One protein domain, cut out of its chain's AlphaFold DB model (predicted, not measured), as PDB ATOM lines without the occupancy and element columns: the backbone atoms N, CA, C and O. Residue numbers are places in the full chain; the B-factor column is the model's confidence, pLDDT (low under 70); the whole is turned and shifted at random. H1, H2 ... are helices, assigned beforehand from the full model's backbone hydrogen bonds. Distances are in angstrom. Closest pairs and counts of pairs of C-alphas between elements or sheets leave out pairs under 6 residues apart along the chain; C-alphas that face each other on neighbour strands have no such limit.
ATOM      1  N   LEU A  91     124.148 145.550 123.497       92.94
ATOM      2  CA  LEU A  91     124.475 144.789 122.290       92.94
ATOM      3  C   LEU A  91     124.990 143.394 122.643       92.94
ATOM      4  O   LEU A  91     124.516 142.417 122.075       92.94
ATOM      5  N   VAL A  92     125.868 143.280 123.642       93.94
ATOM      6  CA  VAL A  92     126.407 141.989 124.098       93.94
ATOM      7  C   VAL A  92     125.282 141.070 124.572       93.94
ATOM      8  O   VAL A  92     125.194 139.932 124.122       93.94
ATOM      9  N   LYS A  93     124.356 141.551 125.408       91.00
ATOM     10  CA  LYS A  93     123.218 140.765 125.926       91.00
ATOM     11  C   LYS A  93     122.241 140.339 124.832       91.00
ATOM     12  O   LYS A  93     121.605 139.294 124.957       91.00
ATOM     13  N   ARG A  94     122.058 141.163 123.799       90.38
ATOM     14  CA  ARG A  94     121.100 140.900 122.718       90.38
ATOM     15  C   ARG A  94     121.699 140.009 121.633       90.38
ATOM     16  O   ARG A  94     121.061 139.034 121.255       90.38
ATOM     17  N   LEU A  95     122.916 140.307 121.184       91.38
ATOM     18  CA  LEU A  95     123.613 139.531 120.162       91.38
ATOM     19  C   LEU A  95     124.071 138.177 120.696       91.38
ATOM     20  O   LEU A  95     123.923 137.195 119.985       91.38
ATOM     21  N   SER A  96     124.534 138.068 121.947       93.00
ATOM     22  CA  SER A  96     124.937 136.762 122.505       93.00
ATOM     23  C   SER A  96     123.791 135.749 122.516       93.00
ATOM     24  O   SER A  96     124.017 134.583 122.220       93.00
ATOM     25  N   LYS A  97     122.545 136.182 122.747       90.44
ATOM     26  CA  LYS A  97     121.361 135.307 122.664       90.44
ATOM     27  C   LYS A  97     121.112 134.720 121.273       90.44
ATOM     28  O   LYS A  97     120.400 133.731 121.181       90.44
ATOM     29  N   ILE A  98     121.657 135.326 120.220       89.81
ATOM     30  CA  ILE A  98     121.528 134.862 118.831       89.81
ATOM     31  C   ILE A  98     122.807 134.130 118.415       89.81
ATOM     32  O   ILE A  98     122.756 132.992 117.955       89.81
ATOM     33  N   LEU A  99     123.961 134.760 118.644       89.56
ATOM     34  CA  LEU A  99     125.271 134.262 118.246       89.56
ATOM     35  C   LEU A  99     125.669 132.994 119.002       89.56
ATOM     36  O   LEU A  99     126.209 132.084 118.385       89.56
ATOM     37  N   VAL A 100     125.395 132.893 120.309       91.31
ATOM     38  CA  VAL A 100     125.779 131.703 121.088       91.31
ATOM     39  C   VAL A 100     125.047 130.457 120.579       91.31
ATOM     40  O   VAL A 100     125.738 129.493 120.240       91.31
ATOM     41  N   PRO A 101     123.703 130.441 120.444       89.88
ATOM     42  CA  PRO A 101     123.017 129.308 119.828       89.88
ATOM     43  C   PRO A 101     123.488 129.034 118.402       89.88
ATOM     44  O   PRO A 101     123.739 127.876 118.085       89.88
ATOM     45  N   PHE A 102     123.665 130.077 117.580       87.94
ATOM     46  CA  PHE A 102     124.142 129.954 116.201       87.94
ATOM     47  C   PHE A 102     125.492 129.229 116.119       87.94
ATOM     48  O   PHE A 102     125.579 128.171 115.504       87.94
ATOM     49  N   PHE A 103     126.525 129.726 116.803       88.69
ATOM     50  CA  PHE A 103     127.838 129.082 116.798       88.69
ATOM     51  C   PHE A 103     127.799 127.680 117.407       88.69
ATOM     52  O   PHE A 103     128.486 126.789 116.911       88.69
ATOM     53  N   SER A 104     126.969 127.455 118.431       91.00
ATOM     54  CA  SER A 104     126.820 126.132 119.050       91.00
ATOM     55  C   SER A 104     126.292 125.104 118.049       91.00
ATOM     56  O   SER A 104     126.883 124.037 117.892       91.00
ATOM     57  N   ILE A 105     125.212 125.428 117.329       89.75
ATOM     58  CA  ILE A 105     124.642 124.510 116.339       89.75
ATOM     59  C   ILE A 105     125.543 124.370 115.109       89.75
ATOM     60  O   ILE A 105     125.710 123.261 114.604       89.75
ATOM     61  N   SER A 106     126.190 125.452 114.662       88.75
ATOM     62  CA  SER A 106     127.157 125.399 113.564       88.75
ATOM     63  C   SER A 106     128.330 124.481 113.893       88.75
ATOM     64  O   SER A 106     128.720 123.688 113.043       88.75
ATOM     65  N   LEU A 107     128.849 124.523 115.123       90.50
ATOM     66  CA  LEU A 107     129.952 123.662 115.550       90.50
ATOM     67  C   LEU A 107     129.548 122.180 115.562       90.50
ATOM     68  O   LEU A 107     130.278 121.341 115.036       90.50
ATOM     69  N   ILE A 108     128.364 121.865 116.098       91.88
ATOM     70  CA  ILE A 108     127.808 120.502 116.071       91.88
ATOM     71  C   ILE A 108     127.668 120.018 114.623       91.88
ATOM     72  O   ILE A 108     128.023 118.884 114.298       91.88
ATOM     73  N   TYR A 109     127.189 120.888 113.734       89.31
ATOM     74  CA  TYR A 109     126.998 120.547 112.332       89.31
ATOM     75  C   TYR A 109     128.320 120.346 111.585       89.31
ATOM     76  O   TYR A 109     128.449 119.411 110.799       89.31
ATOM     77  N   MET A 110     129.331 121.173 111.862       89.12
ATOM     78  CA  MET A 110     130.683 120.984 111.329       89.12
ATOM     79  C   MET A 110     131.274 119.644 111.763       89.12
ATOM     80  O   MET A 110     131.846 118.934 110.941       89.12
ATOM     81  N   PHE A 111     131.088 119.261 113.029       91.00
ATOM     82  CA  PHE A 111     131.528 117.957 113.515       91.00
ATOM     83  C   PHE A 111     130.816 116.807 112.790       91.00
ATOM     84  O   PHE A 111     131.464 115.866 112.339       91.00
ATOM     85  N   TYR A 112     129.500 116.909 112.593       91.81
ATOM     86  CA  TYR A 112     128.742 115.938 111.800       91.81
ATOM     87  C   TYR A 112     129.283 115.807 110.364       91.81
ATOM     88  O   TYR A 112     129.487 114.695 109.876       91.81
ATOM     89  N   ARG A 113     129.570 116.925 109.685       88.88
ATOM     90  CA  ARG A 113     130.162 116.924 108.335       88.88
ATOM     91  C   ARG A 113     131.552 116.280 108.308       88.88
ATOM     92  O   ARG A 113     131.844 115.514 107.391       88.88
ATOM     93  N   PHE A 114     132.369 116.550 109.326       89.50
ATOM     94  CA  PHE A 114     133.699 115.963 109.482       89.50
ATOM     95  C   PHE A 114     133.647 114.436 109.622       89.50
ATOM     96  O   PHE A 114     134.356 113.735 108.907       89.50
ATOM     97  N   VAL A 115     132.763 113.912 110.479       93.12
ATOM     98  CA  VAL A 115     132.579 112.458 110.663       93.12
ATOM     99  C   VAL A 115     132.113 111.776 109.371       93.12
ATOM    100  O   VAL A 115     132.506 110.647 109.095       93.12
ATOM    101  N   ASN A 116     131.334 112.472 108.539       91.44
ATOM    102  CA  ASN A 116     130.904 111.982 107.227       91.44
ATOM    103  C   ASN A 116     131.963 112.138 106.117       91.44
ATOM    104  O   ASN A 116     131.664 111.881 104.952       91.44
ATOM    105  N   GLY A 117     133.182 112.579 106.445       88.44
ATOM    106  CA  GLY A 117     134.287 112.699 105.492       88.44
ATOM    107  C   GLY A 117     134.160 113.859 104.502       88.44
ATOM    108  O   GLY A 117     134.792 113.832 103.447       88.44
ATOM    109  N   GLN A 118     133.344 114.878 104.797       86.12
ATOM    110  CA  GLN A 118     133.230 116.053 103.931       86.12
ATOM    111  C   GLN A 118     134.468 116.952 104.051       86.12
ATOM    112  O   GLN A 118     134.896 117.293 105.156       86.12
ATOM    113  N   LEU A 119     135.013 117.379 102.909       82.62
ATOM    114  CA  LEU A 119     136.122 118.330 102.855       82.62
ATOM    115  C   LEU A 119     135.629 119.733 103.238       82.62
ATOM    116  O   LEU A 119     134.736 120.285 102.596       82.62
ATOM    117  N   MET A 120     136.215 120.293 104.295       83.44
ATOM    118  CA  MET A 120     135.975 121.661 104.769       83.44
ATOM    119  C   MET A 120     137.264 122.474 104.624       83.44
ATOM    120  O   MET A 120     137.908 122.828 105.611       83.44
ATOM    121  N   ASP A 121     137.684 122.697 103.383       86.44
ATOM    122  CA  ASP A 121     138.835 123.534 103.049       86.44
ATOM    123  C   ASP A 121     138.474 125.032 103.050       86.44
ATOM    124  O   ASP A 121     137.332 125.436 103.285       86.44
ATOM    125  N   LEU A 122     139.464 125.896 102.812       85.81
ATOM    126  CA  LEU A 122     139.229 127.342 102.729       85.81
ATOM    127  C   LEU A 122     138.264 127.701 101.591       85.81
ATOM    128  O   LEU A 122     137.493 128.653 101.729       85.81
ATOM    129  N   ASP A 123     138.254 126.919 100.509       86.81
ATOM    130  CA  ASP A 123     137.335 127.103  99.389       86.81
ATOM    131  C   ASP A 123     135.888 126.789  99.776       86.81
ATOM    132  O   ASP A 123     134.980 127.506  99.351       86.81
ATOM    133  N   PHE A 124     135.643 125.787 100.623       86.00
ATOM    134  CA  PHE A 124     134.329 125.524 101.204       86.00
ATOM    135  C   PHE A 124     133.804 126.764 101.933       86.00
ATOM    136  O   PHE A 124     132.720 127.247 101.606       86.00
ATOM    137  N   PHE A 125     134.589 127.337 102.852       86.31
ATOM    138  CA  PHE A 125     134.170 128.534 103.586       86.31
ATOM    139  C   PHE A 125     134.017 129.753 102.674       86.31
ATOM    140  O   PHE A 125     133.021 130.463 102.780       86.31
ATOM    141  N   ALA A 126     134.937 129.978 101.732       85.69
ATOM    142  CA  ALA A 126     134.829 131.074 100.770       85.69
ATOM    143  C   ALA A 126     133.572 130.949  99.891       85.69
ATOM    144  O   ALA A 126     132.921 131.948  99.579       85.69
ATOM    145  N   ASN A 127     133.199 129.723  99.516       85.31
ATOM    146  CA  ASN A 127     131.976 129.451  98.772       85.31
ATOM    147  C   ASN A 127     130.713 129.721  99.592       85.31
ATOM    148  O   ASN A 127     129.717 130.126  98.994       85.31
ATOM    149  N   LEU A 128     130.742 129.553 100.921       84.38
ATOM    150  CA  LEU A 128     129.600 129.895 101.774       84.38
ATOM    151  C   LEU A 128     129.249 131.382 101.658       84.38
ATOM    152  O   LEU A 128     128.103 131.704 101.358       84.38
ATOM    153  N   PHE A 129     130.247 132.264 101.784       82.06
ATOM    154  CA  PHE A 129     130.068 133.712 101.615       82.06
ATOM    155  C   PHE A 129     129.665 134.081 100.183       82.06
ATOM    156  O   PHE A 129     128.736 134.851  99.984       82.06
ATOM    157  N   LYS A 130     130.317 133.503  99.162       84.44
ATOM    158  CA  LYS A 130     130.008 133.811  97.751       84.44
ATOM    159  C   LYS A 130     128.593 133.410  97.334       84.44
ATOM    160  O   LYS A 130     128.015 134.056  96.467       84.44
ATOM    161  N   LYS A 131     128.067 132.315  97.887       81.00
ATOM    162  CA  LYS A 131     126.740 131.779  97.545       81.00
ATOM    163  C   LYS A 131     125.639 132.249  98.496       81.00
ATOM    164  O   LYS A 131     124.497 131.843  98.302       81.00
ATOM    165  N   GLY A 132     125.971 133.038  99.521       73.75
ATOM    166  CA  GLY A 132     125.037 133.409 100.586       73.75
ATOM    167  C   GLY A 132     124.462 132.194 101.320       73.75
ATOM    168  O   GLY A 132     123.309 132.192 101.735       73.75
ATOM    169  N   SER A 133     125.232 131.104 101.400       74.94
ATOM    170  CA  SER A 133     124.782 129.831 101.971       74.94
ATOM    171  C   SER A 133     125.327 129.638 103.379       74.94
ATOM    172  O   SER A 133     126.431 130.078 103.698       74.94
ATOM    173  N   THR A 134     124.580 128.933 104.220       80.62
ATOM    174  CA  THR A 134     124.958 128.686 105.611       80.62
ATOM    175  C   THR A 134     125.650 127.327 105.774       80.62
ATOM    176  O   THR A 134     125.513 126.417 104.954       80.62
ATOM    177  N   ILE A 135     126.423 127.167 106.858       81.19
ATOM    178  CA  ILE A 135     127.093 125.893 107.201       81.19
ATOM    179  C   ILE A 135     126.064 124.754 107.345       81.19
ATOM    180  O   ILE A 135     126.350 123.590 107.042       81.19
ATOM    181  N   ILE A 136     124.860 125.102 107.798       81.94
ATOM    182  CA  ILE A 136     123.741 124.206 108.082       81.94
ATOM    183  C   ILE A 136     122.856 124.138 106.838       81.94
ATOM    184  O   ILE A 136     122.405 125.169 106.351       81.94
ATOM    185  N   TYR A 137     122.561 122.941 106.323       72.56
ATOM    186  CA  TYR A 137     121.612 122.837 105.207       72.56
ATOM    187  C   TYR A 137     120.242 123.404 105.606       72.56
ATOM    188  O   TYR A 137     119.718 123.064 106.666       72.56
ATOM    189  N   ASN A 138     119.669 124.257 104.749       69.06
ATOM    190  CA  ASN A 138     118.396 124.960 104.973       69.06
ATOM    191  C   ASN A 138     118.360 125.815 106.258       69.06
ATOM    192  O   ASN A 138     117.284 126.090 106.794       69.06
ATOM    193  N   GLY A 139     119.520 126.219 106.783       68.88
ATOM    194  CA  GLY A 139     119.576 127.184 107.874       68.88
ATOM    195  C   GLY A 139     119.089 128.537 107.372       68.88
ATOM    196  O   GLY A 139     119.762 129.114 106.535       68.88
ATOM    197  N   TRP A 140     117.943 128.997 107.886       67.12
ATOM    198  CA  TRP A 140     117.279 130.264 107.524       67.12
ATOM    199  C   TRP A 140     117.371 131.333 108.628       67.12
ATOM    200  O   TRP A 140     116.878 132.447 108.491       67.12
ATOM    201  N   PHE A 141     117.913 130.962 109.793       62.56
ATOM    202  CA  PHE A 141     117.833 131.777 111.008       62.56
ATOM    203  C   PHE A 141     118.920 132.863 111.080       62.56
ATOM    204  O   PHE A 141     118.699 133.921 111.664       62.56
ATOM    205  N   VAL A 142     120.094 132.595 110.506       67.44
ATOM    206  CA  VAL A 142     121.211 133.541 110.381       67.44
ATOM    207  C   VAL A 142     121.834 133.302 109.014       67.44
ATOM    208  O   VAL A 142     122.704 132.442 108.866       67.44
ATOM    209  N   ASP A 143     121.349 134.047 108.028       61.34
ATOM    210  CA  ASP A 143     121.917 134.034 106.687       61.34
ATOM    211  C   ASP A 143     123.094 135.002 106.620       61.34
ATOM    212  O   ASP A 143     123.060 136.113 107.158       61.34
ATOM    213  N   ILE A 144     124.160 134.549 105.973       53.28
ATOM    214  CA  ILE A 144     125.308 135.382 105.644       53.28
ATOM    215  C   ILE A 144     124.979 135.991 104.281       53.28
ATOM    216  O   ILE A 144     125.127 135.312 103.268       53.28
ATOM    217  N   ILE A 145     124.452 137.218 104.278       43.62
ATOM    218  CA  ILE A 145     124.260 138.031 103.064       43.62
ATOM    219  C   ILE A 145     125.574 138.728 102.721       43.62
ATOM    220  O   ILE A 145     126.190 139.292 103.657       43.62
TER     221      ILE A 145
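AT A GLANCE: This is residues 91 to 145 of the 145 residues of the protein "Acyltransferase family protein" of Streptococcus mitis (UniProt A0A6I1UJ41). One long helix, H1, makes the length of the domain; past its last turn the chain folds back, and the short helix H2 lies over H1 across a gap. The tail, residues 131 to 145, dips from H2 toward H1 near residue 135 and then loops away, while residues 91 to 97 of H1 stick out free. The printed part has 55 residues with two named helices, H1 then H2, and no named strand: all helix. It is only just loose, close to compact, with a radius of gyration of the C-alphas of 12.3 A, and spans 36 by 24 by 19 A.

HOW THE PARTS SIT: H1, residues 91 to 115, has a kink of 33 degrees near residue 98. H2, residues 122 to 130, follows after a short link of 6 residues; the two are apart, with no C-alpha of the one within 8 A of the other. In H2 every O i to N i+4 pair is within hydrogen-bond range; in H1, 18 of 21 are.

IN THESE COORDINATES: H1 begins at C-alpha 91 (124.475, 144.789, 122.290) and is 35.3 A long. H2 measures 12.3 A and ends at C-alpha 130 (130.008, 133.811, 97.751).

THE WHOLE: The C-alphas farthest apart, those of Leu 91 and Gly 117, are 37.5 A apart. The printed part has no cut. Residues 138 to 145, up to the chain's last residue, have pLDDT under 70.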